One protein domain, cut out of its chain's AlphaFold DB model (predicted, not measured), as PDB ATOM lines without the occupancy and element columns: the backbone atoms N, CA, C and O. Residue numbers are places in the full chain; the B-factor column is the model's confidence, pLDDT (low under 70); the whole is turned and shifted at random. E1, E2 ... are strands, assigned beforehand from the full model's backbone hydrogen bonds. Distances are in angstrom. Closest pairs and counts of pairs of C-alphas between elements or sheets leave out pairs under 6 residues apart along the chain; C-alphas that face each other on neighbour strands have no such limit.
ATOM      1  N   LEU A 131     -21.289 -22.996   5.246       93.12
ATOM      2  CA  LEU A 131     -20.422 -23.245   6.391       93.12
ATOM      3  C   LEU A 131     -20.061 -21.904   7.045       93.12
ATOM      4  O   LEU A 131     -19.661 -20.975   6.347       93.12
ATOM      5  N   PHE A 132     -20.174 -21.825   8.371       88.00
ATOM      6  CA  PHE A 132     -19.970 -20.610   9.172       88.00
ATOM      7  C   PHE A 132     -20.949 -19.468   8.869       88.00
ATOM      8  O   PHE A 132     -21.757 -19.531   7.952       88.00
ATOM      9  N   LYS A 133     -20.939 -18.433   9.715       86.06
ATOM     10  CA  LYS A 133     -21.835 -17.279   9.570       86.06
ATOM     11  C   LYS A 133     -21.354 -16.347   8.469       86.06
ATOM     12  O   LYS A 133     -20.159 -16.092   8.362       86.06
ATOM     13  N   ASP A 134     -22.310 -15.750   7.772       86.94
ATOM     14  CA  ASP A 134     -22.068 -14.763   6.723       86.94
ATOM     15  C   ASP A 134     -23.088 -13.606   6.810       86.94
ATOM     16  O   ASP A 134     -23.984 -13.588   7.672       86.94
ATOM     17  N   ILE A 135     -22.937 -12.610   5.940       87.69
ATOM     18  CA  ILE A 135     -23.944 -11.585   5.662       87.69
ATOM     19  C   ILE A 135     -25.168 -12.253   5.019       87.69
ATOM     20  O   ILE A 135     -25.065 -13.250   4.303       87.69
ATOM     21  N   GLU A 136     -26.349 -11.709   5.310       86.38
ATOM     22  CA  GLU A 136     -27.593 -12.199   4.728       86.38
ATOM     23  C   GLU A 136     -27.612 -12.038   3.204       86.38
ATOM     24  O   GLU A 136     -27.442 -10.938   2.677       86.38
ATOM     25  N   ASP A 137     -27.907 -13.135   2.513       88.88
ATOM     26  CA  ASP A 137     -28.321 -13.121   1.117       88.88
ATOM     27  C   ASP A 137     -29.851 -13.011   1.059       88.88
ATOM     28  O   ASP A 137     -30.578 -13.945   1.411       88.88
ATOM     29  N   ALA A 138     -30.351 -11.849   0.634       87.38
ATOM     30  CA  ALA A 138     -31.784 -11.573   0.539       87.38
ATOM     31  C   ALA A 138     -32.512 -12.527  -0.425       87.38
ATOM     32  O   ALA A 138     -33.728 -12.720  -0.323       87.38
ATOM     33  N   GLU A 139     -31.776 -13.146  -1.346       86.75
ATOM     34  CA  GLU A 139     -32.321 -13.996  -2.387       86.75
ATOM     35  C   GLU A 139     -32.440 -15.462  -1.982       86.75
ATOM     36  O   GLU A 139     -33.152 -16.216  -2.650       86.75
ATOM     37  N   LYS A 140     -31.790 -15.866  -0.889       89.56
ATOM     38  CA  LYS A 140     -31.681 -17.264  -0.469       89.56
ATOM     39  C   LYS A 140     -32.186 -17.462   0.956       89.56
ATOM     40  O   LYS A 140     -32.140 -16.577   1.807       89.56
ATOM     41  N   ALA A 141     -32.706 -18.651   1.230       90.69
ATOM     42  CA  ALA A 141     -33.057 -19.077   2.577       90.69
ATOM     43  C   ALA A 141     -31.848 -19.797   3.192       90.69
ATOM     44  O   ALA A 141     -31.718 -21.014   3.093       90.69
ATOM     45  N   GLN A 142     -30.936 -19.020   3.779       93.25
ATOM     46  CA  GLN A 142     -29.660 -19.537   4.272       93.25
ATOM     47  C   GLN A 142     -29.804 -20.334   5.576       93.25
ATOM     48  O   GLN A 142     -30.427 -19.875   6.542       93.25
ATOM     49  N   VAL A 143     -29.160 -21.498   5.610       96.06
ATOM     50  CA  VAL A 143     -28.953 -22.339   6.788       96.06
ATOM     51  C   VAL A 143     -27.450 -22.436   7.027       96.06
ATOM     52  O   VAL A 143     -26.717 -23.043   6.249       96.06
ATOM     53  N   PHE A 144     -26.982 -21.824   8.108       95.88
ATOM     54  CA  PHE A 144     -25.580 -21.869   8.495       95.88
ATOM     55  C   PHE A 144     -25.293 -23.129   9.293       95.88
ATOM     56  O   PHE A 144     -25.953 -23.382  10.305       95.88
ATOM     57  N   LEU A 145     -24.290 -23.871   8.839       95.19
ATOM     58  CA  LEU A 145     -23.717 -25.042   9.477       95.19
ATOM     59  C   LEU A 145     -22.430 -24.629  10.190       95.19
ATOM     60  O   LEU A 145     -21.496 -24.127   9.566       95.19
ATOM     61  N   ILE A 146     -22.374 -24.823  11.501       93.25
ATOM     62  CA  ILE A 146     -21.182 -24.540  12.305       93.25
ATOM     63  C   ILE A 146     -20.816 -25.829  13.043       93.25
ATOM     64  O   ILE A 146     -21.658 -26.303  13.810       93.25
ATOM     65  N   PRO A 147     -19.618 -26.406  12.832       94.00
ATOM     66  CA  PRO A 147     -19.155 -27.543  13.620       94.00
ATOM     67  C   PRO A 147     -19.244 -27.243  15.120       94.00
ATOM     68  O   PRO A 147     -18.902 -26.146  15.565       94.00
ATOM     69  N   ASP A 148     -19.741 -28.201  15.895       92.62
ATOM     70  CA  ASP A 148     -19.896 -28.076  17.343       92.62
ATOM     71  C   ASP A 148     -19.131 -29.229  17.997       92.62
ATOM     72  O   ASP A 148     -19.496 -30.391  17.830       92.62
ATOM     73  N   ILE A 149     -18.017 -28.902  18.654       93.56
ATOM     74  CA  ILE A 149     -17.151 -29.860  19.344       93.56
ATOM     75  C   ILE A 149     -17.002 -29.373  20.779       93.56
ATOM     76  O   ILE A 149     -16.640 -28.216  21.013       93.56
ATOM     77  N   GLY A 150     -17.273 -30.263  21.724       92.44
ATOM     78  CA  GLY A 150     -17.216 -29.969  23.146       92.44
ATOM     79  C   GLY A 150     -16.794 -31.180  23.961       92.44
ATOM     80  O   GLY A 150     -16.450 -32.233  23.424       92.44
ATOM     81  N   PHE A 151     -16.861 -31.033  25.276       91.88
ATOM     82  CA  PHE A 151     -16.524 -32.086  26.221       91.88
ATOM     83  C   PHE A 151     -17.495 -32.063  27.401       91.88
ATOM     84  O   PHE A 151     -17.843 -30.990  27.894       91.88
ATOM     85  N   ASN A 152     -17.909 -33.243  27.841       91.19
ATOM     86  CA  ASN A 152     -18.672 -33.492  29.063       91.19
ATOM     87  C   ASN A 152     -18.087 -34.759  29.695       91.19
ATOM     88  O   ASN A 152     -17.797 -35.694  28.956       91.19
ATOM     89  N   VAL A 153     -17.921 -34.821  31.017       93.69
ATOM     90  CA  VAL A 153     -17.317 -35.994  31.677       93.69
ATOM     91  C   VAL A 153     -18.073 -37.279  31.320       93.69
ATOM     92  O   VAL A 153     -17.448 -38.280  30.988       93.69
ATOM     93  N   TYR A 154     -19.405 -37.208  31.255       93.31
ATOM     94  CA  TYR A 154     -20.272 -38.368  31.001       93.31
ATOM     95  C   TYR A 154     -20.386 -38.756  29.519       93.31
ATOM     96  O   TYR A 154     -20.644 -39.907  29.187       93.31
ATOM     97  N   ASP A 155     -20.210 -37.800  28.600       93.56
ATOM     98  CA  ASP A 155     -20.298 -38.055  27.152       93.56
ATOM     99  C   ASP A 155     -18.918 -38.175  26.483       93.56
ATOM    100  O   ASP A 155     -18.827 -38.568  25.317       93.56
ATOM    101  N   GLY A 156     -17.849 -37.844  27.210       93.62
ATOM    102  CA  GLY A 156     -16.500 -37.672  26.692       93.62
ATOM    103  C   GLY A 156     -16.407 -36.501  25.716       93.62
ATOM    104  O   GLY A 156     -16.984 -35.427  25.913       93.62
ATOM    105  N   VAL A 157     -15.667 -36.714  24.628       94.62
ATOM    106  CA  VAL A 157     -15.669 -35.782  23.498       94.62
ATOM    107  C   VAL A 157     -17.030 -35.857  22.815       94.62
ATOM    108  O   VAL A 157     -17.538 -36.931  22.499       94.62
ATOM    109  N   THR A 158     -17.616 -34.693  22.568       95.44
ATOM    110  CA  THR A 158     -18.899 -34.559  21.883       95.44
ATOM    111  C   THR A 158     -18.681 -33.879  20.542       95.44
ATOM    112  O   THR A 158     -17.913 -32.919  20.445       95.44
ATOM    113  N   ALA A 159     -19.333 -34.380  19.497       96.12
ATOM    114  CA  ALA A 159     -19.186 -33.865  18.144       96.12
ATOM    115  C   ALA A 159     -20.542 -33.770  17.448       96.12
ATOM    116  O   ALA A 159     -21.383 -34.665  17.531       96.12
ATOM    117  N   GLY A 160     -20.766 -32.673  16.743       95.81
ATOM    118  CA  GLY A 160     -21.999 -32.437  16.019       95.81
ATOM    119  C   GLY A 160     -21.926 -31.177  15.181       95.81
ATOM    120  O   GLY A 160     -20.851 -30.686  14.823       95.81
ATOM    121  N   ALA A 161     -23.096 -30.638  14.866       95.25
ATOM    122  CA  ALA A 161     -23.178 -29.390  14.137       95.25
ATOM    123  C   ALA A 161     -24.373 -28.556  14.578       95.25
ATOM    124  O   ALA A 161     -25.431 -29.056  14.952       95.25
ATOM    125  N   ARG A 162     -24.201 -27.246  14.492       95.69
ATOM    126  CA  ARG A 162     -25.220 -26.246  14.767       95.69
ATOM    127  C   ARG A 162     -25.770 -25.714  13.457       95.69
ATOM    128  O   ARG A 162     -25.051 -25.068  12.702       95.69
ATOM    129  N   PHE A 163     -27.063 -25.917  13.258       97.31
ATOM    130  CA  PHE A 163     -27.844 -25.382  12.153       97.31
ATOM    131  C   PHE A 163     -28.591 -24.142  12.633       97.31
ATOM    132  O   PHE A 163     -29.323 -24.191  13.625       97.31
ATOM    133  N   SER A 164     -28.412 -23.005  11.968       95.94
ATOM    134  CA  SER A 164     -29.093 -21.764  12.350       95.94
ATOM    135  C   SER A 164     -29.266 -20.820  11.170       95.94
ATOM    136  O   SER A 164     -28.485 -20.856  10.230       95.94
ATOM    137  N   ASN A 165     -30.226 -19.902  11.244       94.94
ATOM    138  CA  ASN A 165     -30.342 -18.786  10.294       94.94
ATOM    139  C   ASN A 165     -29.649 -17.499  10.784       94.94
ATOM    140  O   ASN A 165     -29.952 -16.406  10.298       94.94
ATOM    141  N   GLY A 166     -28.781 -17.602  11.794       91.12
ATOM    142  CA  GLY A 166     -28.128 -16.453  12.410       91.12
ATOM    143  C   GLY A 166     -26.998 -15.898  11.547       91.12
ATOM    144  O   GLY A 166     -25.944 -16.518  11.454       91.12
ATOM    145  N   THR A 167     -27.198 -14.707  10.991       88.31
ATOM    146  CA  THR A 167     -26.212 -13.943  10.210       88.31
ATOM    147  C   THR A 167     -25.362 -13.018  11.083       88.31
ATOM    148  O   THR A 167     -25.568 -12.927  12.299       88.31
ATOM    149  N   LEU A 168     -24.417 -12.301  10.462       85.56
ATOM    150  CA  LEU A 168     -23.685 -11.198  11.102       85.56
ATOM    151  C   LEU A 168     -24.619 -10.064  11.552       85.56
ATOM    152  O   LEU A 168     -24.482  -9.551  12.663       85.56
ATOM    153  N   LEU A 169     -25.601  -9.711  10.718       86.69
ATOM    154  CA  LEU A 169     -26.654  -8.760  11.072       86.69
ATOM    155  C   LEU A 169     -27.789  -9.468  11.832       86.69
ATOM    156  O   LEU A 169     -28.123 -10.611  11.507       86.69
ATOM    157  N   PRO A 170     -28.384  -8.836  12.857       84.25
ATOM    158  CA  PRO A 170     -29.446  -9.454  13.639       84.25
ATOM    159  C   PRO A 170     -30.744  -9.570  12.829       84.25
ATOM    160  O   PRO A 170     -31.214  -8.594  12.257       84.25
ATOM    161  N   LYS A 171     -31.369 -10.752  12.863       89.25
ATOM    162  CA  LYS A 171     -32.701 -10.996  12.287       89.25
ATOM    163  C   LYS A 171     -33.781 -11.031  13.374       89.25
ATOM    164  O   LYS A 171     -33.481 -11.520  14.471       89.25
ATOM    165  N   PRO A 172     -35.028 -10.605  13.079       92.50
ATOM    166  CA  PRO A 172     -36.153 -10.737  14.004       92.50
ATOM    167  C   PRO A 172     -36.376 -12.190  14.418       92.50
ATOM    168  O   PRO A 172     -36.291 -12.512  15.600       92.50
ATOM    169  N   PHE A 173     -36.596 -13.078  13.446       95.25
ATOM    170  CA  PHE A 173     -36.778 -14.503  13.693       95.25
ATOM    171  C   PHE A 173     -35.442 -15.241  13.638       95.25
ATOM    172  O   PHE A 173     -34.724 -15.184  12.636       95.25
ATOM    173  N   ARG A 174     -35.129 -15.981  14.700       96.25
ATOM    174  CA  ARG A 174     -33.954 -16.846  14.776       96.25
ATOM    175  C   ARG A 174     -34.330 -18.238  15.238       96.25
ATOM    176  O   ARG A 174     -35.029 -18.377  16.241       96.25
ATOM    177  N   TYR A 175     -33.781 -19.239  14.564       97.44
ATOM    178  CA  TYR A 175     -33.797 -20.618  15.023       97.44
ATOM    179  C   TYR A 175     -32.377 -21.148  15.200       97.44
ATOM    180  O   TYR A 175     -31.412 -20.663  14.600       97.44
ATOM    181  N   THR A 176     -32.235 -22.154  16.049       97.38
ATOM    182  CA  THR A 176     -30.999 -22.909  16.213       97.38
ATOM    183  C   THR A 176     -31.347 -24.349  16.547       97.38
ATOM    184  O   THR A 176     -32.178 -24.592  17.416       97.38
ATOM    185  N   ILE A 177     -30.715 -25.287  15.856       98.19
ATOM    186  CA  ILE A 177     -30.862 -26.728  16.050       98.19
ATOM    187  C   ILE A 177     -29.446 -27.296  16.180       98.19
ATOM    188  O   ILE A 177     -28.590 -27.001  15.347       98.19
ATOM    189  N   LYS A 178     -29.177 -28.048  17.245       97.19
ATOM    190  CA  LYS A 178     -27.848 -28.576  17.577       97.19
ATOM    191  C   LYS A 178     -27.921 -30.065  17.916       97.19
ATOM    192  O   LYS A 178     -28.003 -30.379  19.101       97.19
ATOM    193  N   PRO A 179     -27.945 -30.972  16.931       97.00
ATOM    194  CA  PRO A 179     -27.691 -32.383  17.174       97.00
ATOM    195  C   PRO A 179     -26.203 -32.592  17.470       97.00
ATOM    196  O   PRO A 179     -25.339 -32.140  16.715       97.00
ATOM    197  N   ILE A 180     -25.912 -33.263  18.577       96.62
ATOM    198  CA  ILE A 180     -24.563 -33.571  19.041       96.62
ATOM    199  C   ILE A 180     -24.536 -35.047  19.446       96.62
ATOM    200  O   ILE A 180     -25.493 -35.560  20.022       96.62
ATOM    201  N   TYR A 181     -23.448 -35.736  19.135       97.12
ATOM    202  CA  TYR A 181     -23.221 -37.122  19.517       97.12
ATOM    203  C   TYR A 181     -22.109 -37.198  20.566       97.12
ATOM    204  O   TYR A 181     -21.041 -36.612  20.372       97.12
ATOM    205  N   GLY A 182     -22.375 -37.874  21.683       96.69
ATOM    206  CA  GLY A 182     -21.381 -38.178  22.712       96.69
ATOM    207  C   GLY A 182     -20.631 -39.459  22.378       96.69
ATOM    208  O   GLY A 182     -21.262 -40.505  22.235       96.69
ATOM    209  N   LEU A 183     -19.303 -39.384  22.241       95.62
ATOM    210  CA  LEU A 183     -18.491 -40.528  21.816       95.62
ATOM    211  C   LEU A 183     -18.396 -41.620  22.886       95.62
ATOM    212  O   LEU A 183     -18.347 -42.793  22.533       95.62
ATOM    213  N   ASN A 184     -18.401 -41.264  24.173       94.44
ATOM    214  CA  ASN A 184     -18.325 -42.255  25.248       94.44
ATOM    215  C   ASN A 184     -19.706 -42.833  25.575       94.44
ATOM    216  O   ASN A 184     -19.855 -44.042  25.723       94.44
ATOM    217  N   SER A 185     -20.726 -41.974  25.659       94.00
ATOM    218  CA  SER A 185     -22.085 -42.382  26.034       94.00
ATOM    219  C   SER A 185     -22.884 -43.003  24.883       94.00
ATOM    220  O   SER A 185     -23.956 -43.558  25.110       94.00
ATOM    221  N   ASN A 186     -22.401 -42.889  23.638       94.75
ATOM    222  CA  ASN A 186     -23.097 -43.289  22.411       94.75
ATOM    223  C   ASN A 186     -24.504 -42.669  22.256       94.75
ATOM    224  O   ASN A 186     -25.374 -43.227  21.578       94.75
ATOM    225  N   LYS A 187     -24.753 -41.506  22.875       95.12
ATOM    226  CA  LYS A 187     -26.064 -40.836  22.897       95.12
ATOM    227  C   LYS A 187     -26.105 -39.612  21.994       95.12
ATOM    228  O   LYS A 187     -25.156 -38.840  21.893       95.12
ATOM    229  N   VAL A 188     -27.276 -39.392  21.393       95.69
ATOM    230  CA  VAL A 188     -27.606 -38.127  20.727       95.69
ATOM    231  C   VAL A 188     -28.156 -37.147  21.762       95.69
ATOM    232  O   VAL A 188     -29.247 -37.331  22.308       95.69
ATOM    233  N   ILE A 189     -27.393 -36.097  22.017       96.50
ATOM    234  CA  ILE A 189     -27.717 -34.967  22.887       96.50
ATOM    235  C   ILE A 189     -27.864 -33.703  22.042       96.50
ATOM    236  O   ILE A 189     -27.562 -33.690  20.846       96.50
ATOM    237  N   GLY A 190     -28.375 -32.622  22.624       97.00
ATOM    238  CA  GLY A 190     -28.520 -31.402  21.852       97.00
ATOM    239  C   GLY A 190     -29.555 -30.416  22.337       97.00
ATOM    240  O   GLY A 190     -30.104 -30.500  23.433       97.00
ATOM    241  N   SER A 191     -29.823 -29.443  21.472       97.75
ATOM    242  CA  SER A 191     -30.780 -28.377  21.759       97.75
ATOM    243  C   SER A 191     -31.476 -27.858  20.512       97.75
ATOM    244  O   SER A 191     -30.921 -27.847  19.413       97.75
ATOM    245  N   VAL A 192     -32.690 -27.366  20.715       98.44
ATOM    246  CA  VAL A 192     -33.460 -26.595  19.745       98.44
ATOM    247  C   VAL A 192     -33.892 -25.283  20.386       98.44
ATOM    248  O   VAL A 192     -34.187 -25.220  21.580       98.44
ATOM    249  N   GLY A 193     -33.923 -24.211  19.606       98.31
ATOM    250  CA  GLY A 193     -34.321 -22.895  20.085       98.31
ATOM    251  C   GLY A 193     -34.949 -22.063  18.986       98.31
ATOM    252  O   GLY A 193     -34.429 -22.004  17.874       98.31
ATOM    253  N   LEU A 194     -36.048 -21.396  19.319       98.50
ATOM    254  CA  LEU A 194     -36.772 -20.461  18.469       98.50
ATOM    255  C   LEU A 194     -36.900 -19.137  19.217       98.50
ATOM    256  O   LEU A 194     -37.232 -19.112  20.402       98.50
ATOM    257  N   SER A 195     -36.647 -18.021  18.543       98.19
ATOM    258  CA  SER A 195     -36.874 -16.699  19.124       98.19
ATOM    259  C   SER A 195     -37.316 -15.692  18.080       98.19
ATOM    260  O   SER A 195     -36.900 -15.764  16.924       98.19
ATOM    261  N   TYR A 196     -38.116 -14.730  18.519       97.88
ATOM    262  CA  TYR A 196     -38.521 -13.587  17.724       97.88
ATOM    263  C   TYR A 196     -38.212 -12.294  18.486       97.88
ATOM    264  O   TYR A 196     -38.515 -12.179  19.673       97.88
ATOM    265  N   THR A 197     -37.594 -11.326  17.813       97.06
ATOM    266  CA  THR A 197     -37.347  -9.974  18.325       97.06
ATOM    267  C   THR A 197     -38.219  -8.972  17.575       97.06
ATOM    268  O   THR A 197     -38.016  -8.747  16.384       97.06
ATOM    269  N   HIS A 198     -39.144  -8.331  18.286       93.75
ATOM    270  CA  HIS A 198     -39.832  -7.123  17.835       93.75
ATOM    271  C   HIS A 198     -39.041  -5.909  18.305       93.75
ATOM    272  O   HIS A 198     -38.925  -5.682  19.507       93.75
ATOM    273  N   ASN A 199     -38.488  -5.140  17.372       90.12
ATOM    274  CA  ASN A 199     -37.900  -3.844  17.697       90.12
ATOM    275  C   ASN A 199     -39.016  -2.797  17.728       90.12
ATOM    276  O   ASN A 199     -39.841  -2.769  16.817       90.12
ATOM    277  N   LEU A 200     -39.037  -1.971  18.772       88.56
ATOM    278  CA  LEU A 200     -39.961  -0.848  18.901       88.56
ATOM    279  C   LEU A 200     -39.250   0.415  18.408       88.56
ATOM    280  O   LEU A 200     -38.094   0.668  18.753       88.56
ATOM    281  N   GLU A 201     -39.926   1.167  17.547       78.31
ATOM    282  CA  GLU A 201     -39.312   2.248  16.760       78.31
ATOM    283  C   GLU A 201     -39.623   3.643  17.312       78.31
ATOM    284  O   GLU A 201     -38.993   4.625  16.919       78.31
ATOM    285  N   LYS A 202     -40.566   3.735  18.252       73.38
ATOM    286  CA  LYS A 202     -40.995   4.999  18.840       73.38
ATOM    287  C   LYS A 202     -39.969   5.520  19.848       73.38
ATOM    288  O   LYS A 202     -39.468   4.783  20.693       73.38
ATOM    289  N   HIS A 203     -39.617   6.799  19.726       66.25
ATOM    290  CA  HIS A 203     -38.526   7.421  20.488       66.25
ATOM    291  C   HIS A 203     -38.941   7.832  21.918       66.25
ATOM    292  O   HIS A 203     -38.100   7.976  22.809       66.25
ATOM    293  N   ASP A 204     -40.229   8.051  22.153       67.62
ATOM    294  CA  ASP A 204     -40.805   8.351  23.464       67.62
ATOM    295  C   ASP A 204     -40.852   7.122  24.388       67.62
ATOM    296  O   ASP A 204     -40.834   7.266  25.613       67.62
ATOM    297  N   GLU A 205     -40.820   5.915  23.822       71.62
ATOM    298  CA  GLU A 205     -40.816   4.664  24.571       71.62
ATOM    299  C   GLU A 205     -39.413   4.309  25.097       71.62
ATOM    300  O   GLU A 205     -38.405   4.319  24.387       71.62
ATOM    301  N   SER A 206     -39.329   3.952  26.384       85.19
ATOM    302  CA  SER A 206     -38.073   3.475  26.989       85.19
ATOM    303  C   SER A 206     -37.732   2.034  26.591       85.19
ATOM    304  O   SER A 206     -36.559   1.647  26.610       85.19
ATOM    305  N   ILE A 207     -38.750   1.246  26.224       91.94
ATOM    306  CA  ILE A 207     -38.608  -0.111  25.700       91.94
ATOM    307  C   ILE A 207     -38.250   0.003  24.222       91.94
ATOM    308  O   ILE A 207     -38.992   0.587  23.447       91.94
ATOM    309  N   TYR A 208     -37.123  -0.577  23.821       90.94
ATOM    310  CA  TYR A 208     -36.685  -0.557  22.420       90.94
ATOM    311  C   TYR A 208     -36.799  -1.915  21.735       90.94
ATOM    312  O   TYR A 208     -36.712  -1.998  20.511       90.94
ATOM    313  N   PHE A 209     -36.998  -2.992  22.497       94.62
ATOM    314  CA  PHE A 209     -37.407  -4.266  21.922       94.62
ATOM    315  C   PHE A 209     -38.215  -5.114  22.902       94.62
ATOM    316  O   PHE A 209     -38.027  -5.064  24.121       94.62
ATOM    317  N   VAL A 210     -39.025  -5.991  22.318       97.12
ATOM    318  CA  VAL A 210     -39.660  -7.135  22.965       97.12
ATOM    319  C   VAL A 210     -39.149  -8.395  22.283       97.12
ATOM    320  O   VAL A 210     -39.306  -8.576  21.076       97.12
ATOM    321  N   ARG A 211     -38.509  -9.281  23.040       98.19
ATOM    322  CA  ARG A 211     -37.982 -10.539  22.519       98.19
ATOM    323  C   ARG A 211     -38.577 -11.699  23.285       98.19
ATOM    324  O   ARG A 211     -38.511 -11.716  24.503       98.19
ATOM    325  N   TYR A 212     -39.083 -12.693  22.581       98.56
ATOM    326  CA  TYR A 212     -39.594 -13.908  23.201       98.56
ATOM    327  C   TYR A 212     -39.100 -15.137  22.458       98.56
ATOM    328  O   TYR A 212     -38.662 -15.062  21.304       98.56
ATOM    329  N   GLY A 213     -39.147 -16.276  23.130       98.56
ATOM    330  CA  GLY A 213     -38.704 -17.519  22.541       98.56
ATOM    331  C   GLY A 213     -38.998 -18.732  23.396       98.56
ATOM    332  O   GLY A 213     -39.391 -18.634  24.559       98.56
ATOM    333  N   VAL A 214     -38.770 -19.879  22.775       98.69
ATOM    334  CA  VAL A 214     -38.842 -21.194  23.395       98.69
ATOM    335  C   VAL A 214     -37.583 -21.971  23.045       98.69
ATOM    336  O   VAL A 214     -37.020 -21.821  21.959       98.69
ATOM    337  N   SER A 215     -37.123 -22.799  23.966       98.31
ATOM    338  CA  SER A 215     -35.988 -23.686  23.749       98.31
ATOM    339  C   SER A 215     -36.194 -24.991  24.487       98.31
ATOM    340  O   SER A 215     -36.717 -24.981  25.599       98.31
ATOM    341  N   ALA A 216     -35.725 -26.081  23.902       98.31
ATOM    342  CA  ALA A 216     -35.667 -27.375  24.554       98.31
ATOM    343  C   ALA A 216     -34.273 -27.972  24.381       98.31
ATOM    344  O   ALA A 216     -33.607 -27.733  23.370       98.31
ATOM    345  N   ASN A 217     -33.811 -28.723  25.368       97.50
ATOM    346  CA  ASN A 217     -32.544 -29.424  25.291       97.50
ATOM    347  C   ASN A 217     -32.579 -30.747  26.055       97.50
ATOM    348  O   ASN A 217     -33.459 -30.980  26.885       97.50
ATOM    349  N   ARG A 218     -31.622 -31.607  25.717       96.56
ATOM    350  CA  ARG A 218     -31.371 -32.877  26.385       96.56
ATOM    351  C   ARG A 218     -29.871 -33.123  26.424       96.56
ATOM    352  O   ARG A 218     -29.244 -33.132  25.364       96.56
ATOM    353  N   PHE A 219     -29.323 -33.344  27.612       96.00
ATOM    354  CA  PHE A 219     -27.895 -33.582  27.829       96.00
ATOM    355  C   PHE A 219     -27.673 -34.545  28.996       96.00
ATOM    356  O   PHE A 219     -28.562 -34.721  29.831       96.00
ATOM    357  N   SER A 220     -26.494 -35.162  29.050       95.00
ATOM    358  CA  SER A 220     -26.107 -36.061  30.138       95.00
ATOM    359  C   SER A 220     -25.659 -35.252  31.357       95.00
ATOM    360  O   SER A 220     -24.928 -34.267  31.214       95.00
ATOM    361  N   TYR A 221     -26.106 -35.637  32.551       91.69
ATOM    362  CA  TYR A 221     -25.693 -34.993  33.810       91.69
ATOM    363  C   TYR A 221     -25.014 -35.943  34.799       91.69
ATOM    364  O   TYR A 221     -24.444 -35.461  35.776       91.69
ATOM    365  N   ALA A 222     -25.083 -37.245  34.550       91.00
ATOM    366  CA  ALA A 222     -24.347 -38.296  35.238       91.00
ATOM    367  C   ALA A 222     -24.147 -39.465  34.260       91.00
ATOM    368  O   ALA A 222     -24.686 -39.434  33.144       91.00
ATOM    369  N   ASP A 223     -23.402 -40.487  34.681       89.62
ATOM    370  CA  ASP A 223     -23.206 -41.696  33.887       89.62
ATOM    371  C   ASP A 223     -24.551 -42.319  33.526       89.62
ATOM    372  O   ASP A 223     -25.403 -42.587  34.365       89.62
ATOM    373  N   ASP A 224     -24.760 -42.468  32.228       88.81
ATOM    374  CA  ASP A 224     -25.985 -42.943  31.613       88.81
ATOM    375  C   ASP A 224     -27.305 -42.186  31.881       88.81
ATOM    376  O   ASP A 224     -28.325 -42.534  31.274       88.81
ATOM    377  N   LEU A 225     -27.293 -41.082  32.631       92.31
ATOM    378  CA  LEU A 225     -28.494 -40.320  32.985       92.31
ATOM    379  C   LEU A 225     -28.582 -38.980  32.253       92.31
ATOM    380  O   LEU A 225     -27.628 -38.197  32.197       92.31
ATOM    381  N   LEU A 226     -29.769 -38.685  31.720       93.75
ATOM    382  CA  LEU A 226     -30.033 -37.462  30.973       93.75
ATOM    383  C   LEU A 226     -31.034 -36.572  31.693       93.75
ATOM    384  O   LEU A 226     -31.959 -37.037  32.356       93.75
ATOM    385  N   TYR A 227     -30.899 -35.271  31.474       93.56
ATOM    386  CA  TYR A 227     -31.961 -34.322  31.759       93.56
ATOM    387  C   TYR A 227     -32.584 -33.837  30.458       93.56
ATOM    388  O   TYR A 227     -31.931 -33.770  29.413       93.56
ATOM    389  N   ARG A 228     -33.859 -33.478  30.532       95.81
ATOM    390  CA  ARG A 228     -34.646 -32.854  29.477       95.81
ATOM    391  C   ARG A 228     -35.159 -31.539  30.040       95.81
ATOM    392  O   ARG A 228     -35.829 -31.500  31.066       95.81
ATOM    393  N   ARG A 229     -34.831 -30.437  29.379       96.56
ATOM    394  CA  ARG A 229     -35.227 -29.104  29.828       96.56
ATOM    395  C   ARG A 229     -35.974 -28.388  28.726       96.56
ATOM    396  O   ARG A 229     -35.474 -28.278  27.610       96.56
ATOM    397  N   ALA A 230     -37.121 -27.818  29.067       97.94
ATOM    398  CA  ALA A 230     -37.848 -26.881  28.224       97.94
ATOM    399  C   ALA A 230     -37.877 -25.507  28.896       97.94
ATOM    400  O   ALA A 230     -37.981 -25.391  30.115       97.94
ATOM    401  N   SER A 231     -37.764 -24.438  28.116       98.00
ATOM    402  CA  SER A 231     -37.857 -23.081  28.636       98.00
ATOM    403  C   SER A 231     -38.586 -22.168  27.670       98.00
ATOM    404  O   SER A 231     -38.304 -22.169  26.474       98.00
ATOM    405  N   ALA A 232     -39.491 -21.364  28.215       98.50
ATOM    406  CA  ALA A 232     -40.150 -20.267  27.526       98.50
ATOM    407  C   ALA A 232     -39.773 -18.958  28.219       98.50
ATOM    408  O   ALA A 232     -39.692 -18.902  29.449       98.50
ATOM    409  N   TRP A 233     -39.515 -17.907  27.448       98.56
ATOM    410  CA  TRP A 233     -39.055 -16.641  28.008       98.56
ATOM    411  C   TRP A 233     -39.531 -15.431  27.205       98.56
ATOM    412  O   TRP A 233     -39.745 -15.496  25.994       98.56
ATOM    413  N   LEU A 234     -39.650 -14.310  27.912       98.69
ATOM    414  CA  LEU A 234     -39.955 -12.975  27.417       98.69
ATOM    415  C   LEU A 234     -38.924 -12.006  27.999       98.69
ATOM    416  O   LEU A 234     -38.668 -12.002  29.198       98.69
ATOM    417  N   ASN A 235     -38.331 -11.175  27.158       98.25
ATOM    418  CA  ASN A 235     -37.300 -10.217  27.512       98.25
ATOM    419  C   ASN A 235     -37.669  -8.845  26.944       98.25
ATOM    420  O   ASN A 235     -37.815  -8.680  25.731       98.25
ATOM    421  N   LEU A 236     -37.813  -7.869  27.834       97.75
ATOM    422  CA  LEU A 236     -38.054  -6.471  27.505       97.75
ATOM    423  C   LEU A 236     -36.734  -5.719  27.638       97.75
ATOM    424  O   LEU A 236     -36.129  -5.713  28.713       97.75
ATOM    425  N   GLY A 237     -36.273  -5.117  26.546       96.50
ATOM    426  CA  GLY A 237     -35.054  -4.320  26.519       96.50
ATOM    427  C   GLY A 237     -35.370  -2.844  26.693       96.50
ATOM    428  O   GLY A 237     -36.136  -2.290  25.911       96.50
ATOM    429  N   PHE A 238     -34.721  -2.196  27.657       94.50
ATOM    430  CA  PHE A 238     -34.839  -0.761  27.901       94.50
ATOM    431  C   PHE A 238     -33.528  -0.044  27.566       94.50
ATOM    432  O   PHE A 238     -32.432  -0.543  27.862       94.50
ATOM    433  N   ARG A 239     -33.632   1.150  26.976       89.12
ATOM    434  CA  ARG A 239     -32.484   2.023  26.692       89.12
ATOM    435  C   ARG A 239     -32.760   3.462  27.153       89.12
ATOM    436  O   ARG A 239     -33.907   3.895  27.131       89.12
ATOM    437  N   PRO A 240     -31.728   4.204  27.586       88.75
ATOM    438  CA  PRO A 240     -31.872   5.617  27.920       88.75
ATOM    439  C   PRO A 240     -32.144   6.465  26.669       88.75
ATOM    440  O   PRO A 240     -31.834   6.048  25.555       88.75
ATOM    441  N   LYS A 241     -32.650   7.690  26.879       86.06
ATOM    442  CA  LYS A 241     -32.847   8.685  25.807       86.06
ATOM    443  C   LYS A 241     -31.536   9.040  25.091       86.06
ATOM    444  O   LYS A 241     -31.526   9.183  23.876       86.06
ATOM    445  N   ASP A 242     -30.425   9.149  25.829       88.69
ATOM    446  CA  ASP A 242     -29.095   9.306  25.227       88.69
ATOM    447  C   ASP A 242     -28.596   7.968  24.667       88.69
ATOM    448  O   ASP A 242     -28.072   7.121  25.397       88.69
ATOM    449  N   ASN A 255     -39.869 -19.195  32.269       98.44
ATOM    450  CA  ASN A 255     -40.343 -20.448  32.828       98.44
ATOM    451  C   ASN A 255     -39.419 -21.588  32.375       98.44
ATOM    452  O   ASN A 255     -38.951 -21.585  31.229       98.44
ATOM    453  N   VAL A 256     -39.104 -22.515  33.277       97.88
ATOM    454  CA  VAL A 256     -38.198 -23.642  33.033       97.88
ATOM    455  C   VAL A 256     -38.838 -24.902  33.578       97.88
ATOM    456  O   VAL A 256     -39.071 -24.989  34.777       97.88
ATOM    457  N   LEU A 257     -39.059 -25.872  32.703       96.81
ATOM    458  CA  LEU A 257     -39.463 -27.219  33.067       96.81
ATOM    459  C   LEU A 257     -38.240 -28.121  32.970       96.81
ATOM    460  O   LEU A 257     -37.515 -28.061  31.970       96.81
ATOM    461  N   VAL A 258     -38.022 -28.933  33.996       95.00
ATOM    462  CA  VAL A 258     -36.925 -29.893  34.052       95.00
ATOM    463  C   VAL A 258     -37.488 -31.265  34.382       95.00
ATOM    464  O   VAL A 258     -38.159 -31.440  35.396       95.00
ATOM    465  N   ASP A 259     -37.169 -32.210  33.512       93.12
ATOM    466  CA  ASP A 259     -37.377 -33.643  33.665       93.12
ATOM    467  C   ASP A 259     -36.000 -34.316  33.674       93.12
ATOM    468  O   ASP A 259     -35.079 -33.875  32.974       93.12
ATOM    469  N   ARG A 260     -35.819 -35.348  34.494       89.75
ATOM    470  CA  ARG A 260     -34.541 -36.059  34.604       89.75
ATOM    471  C   ARG A 260     -34.778 -37.549  34.707       89.75
ATOM    472  O   ARG A 260     -35.681 -37.996  35.411       89.75
ATOM    473  N   ASP A 261     -33.893 -38.304  34.075       90.00
ATOM    474  CA  ASP A 261     -33.770 -39.722  34.366       90.00
ATOM    475  C   ASP A 261     -33.400 -39.889  35.854       90.00
ATOM    476  O   ASP A 261     -32.790 -39.007  36.457       90.00
ATOM    477  N   ARG A 262     -33.828 -40.978  36.488       85.88
ATOM    478  CA  ARG A 262     -33.522 -41.254  37.899       85.88
ATOM    479  C   ARG A 262     -32.512 -42.381  37.950       85.88
ATOM    480  O   ARG A 262     -32.663 -43.349  37.208       85.88
ATOM    481  N   ASP A 263     -31.522 -42.255  38.826       80.56
ATOM    482  CA  ASP A 263     -30.586 -43.341  39.082       80.56
ATOM    483  C   ASP A 263     -31.360 -44.540  39.666       80.56
ATOM    484  O   ASP A 263     -31.995 -44.392  40.717       80.56
ATOM    485  N   PRO A 264     -31.350 -45.718  39.016       76.81
ATOM    486  CA  PRO A 264     -31.988 -46.914  39.557       76.81
ATOM    487  C   PRO A 264     -31.397 -47.365  40.900       76.81
ATOM    488  O   PRO A 264     -32.113 -47.968  41.698       76.81
ATOM    489  N   ALA A 265     -30.113 -47.088  41.157       75.12
ATOM    490  CA  ALA A 265     -29.417 -47.467  42.386       75.12
ATOM    491  C   ALA A 265     -29.706 -46.507  43.549       75.12
ATOM    492  O   ALA A 265     -29.671 -46.911  44.711       75.12
TER     493      ALA A 265
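What this domain is: This is residues 131 to 242 and 255 to 265 of the 482 residues of the protein "Aminopeptidase N" of Nonlabens ulvanivorans (UniProt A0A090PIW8). Picture one long, twisted wall of seven strands, a single layer curving from edge to edge, each strand folding back beside the one before. There is no named helix on either face, and E4, E5 and E6 run roughly along the longest axis of the domain, while the strands' lines turn by 52 degrees from edge to edge of the sheet, with E1 slanting off that axis. The printed part has 123 residues, with no named helix and seven named strands, E1 to E7 along the chain, lying in that same order across an antiparallel sheet. The class is all strand. The whole is loose, with a radius of gyration of the C-alphas of 18.3 A, and elongated, spanning 60 by 34 by 23 A.

How they stand to each other: Begin near the mean of the C-alphas with E4, residues 188 to 199, and E5, residues 207 to 222, an antiparallel hairpin at 175 degrees. Look there for N 194 and O 214, 2.8 A apart and within hydrogen-bond range. E5 bends by 58 degrees at residue 218. On the other side of E5 from E4 comes E6, residues 225 to 238, antiparallel at 169 degrees, with N 215 and O 231 at 2.8 A. Next is the edge strand E7, residues 255 to 260, antiparallel to E6 at 173 degrees, with N 230 and O 257 at 2.9 A. Return to E4 and go the other way to E3, residues 173 to 182, antiparallel at 168 degrees, with N 178 and O 191 at 2.8 A. E2, residues 156 to 164, is antiparallel to E3 at 157 degrees, with N 163 and O 177 at 2.8 A. The other edge strand, E1, residues 141 to 152, is antiparallel to E2 at 164 degrees, with N 148 and O 160 at 2.9 A. E1 and E7 are apart. E1 to E6 form a meander, each strand the antiparallel neighbour of the one before.

Where its parts are: Find C-alpha 141 at (-33.057, -19.077, 2.577); from there E1 runs 33.4 A to C-alpha 152. E2 is 24.8 A long and E3 29.6 A. E4 covers 35.9 A. E5, the longest strand by residues with 16, starts at C-alpha 207, (-38.608, -0.111, 25.700), and covers 41.9 A. E6 measures 40.4 A. E7 measures 16.7 A and ends at C-alpha 260, (-34.541, -36.059, 34.604).

The domain as a whole: The two C-alphas farthest apart are those of Asp 204 and Ala 265, at 60.0 A. Residues 243 to 254 are not printed, and C-alphas 242 and 255 stand 32.7 A apart across this cut, on the link from E6 to E7. Of the links printed whole, E1 to E2, E3 to E4 and E5 to E6 are tight, E2 to E3 and E4 to E5 are short, and none is long. The mean pLDDT of the printed part is 92.5, and residues 203 to 204 are under 70.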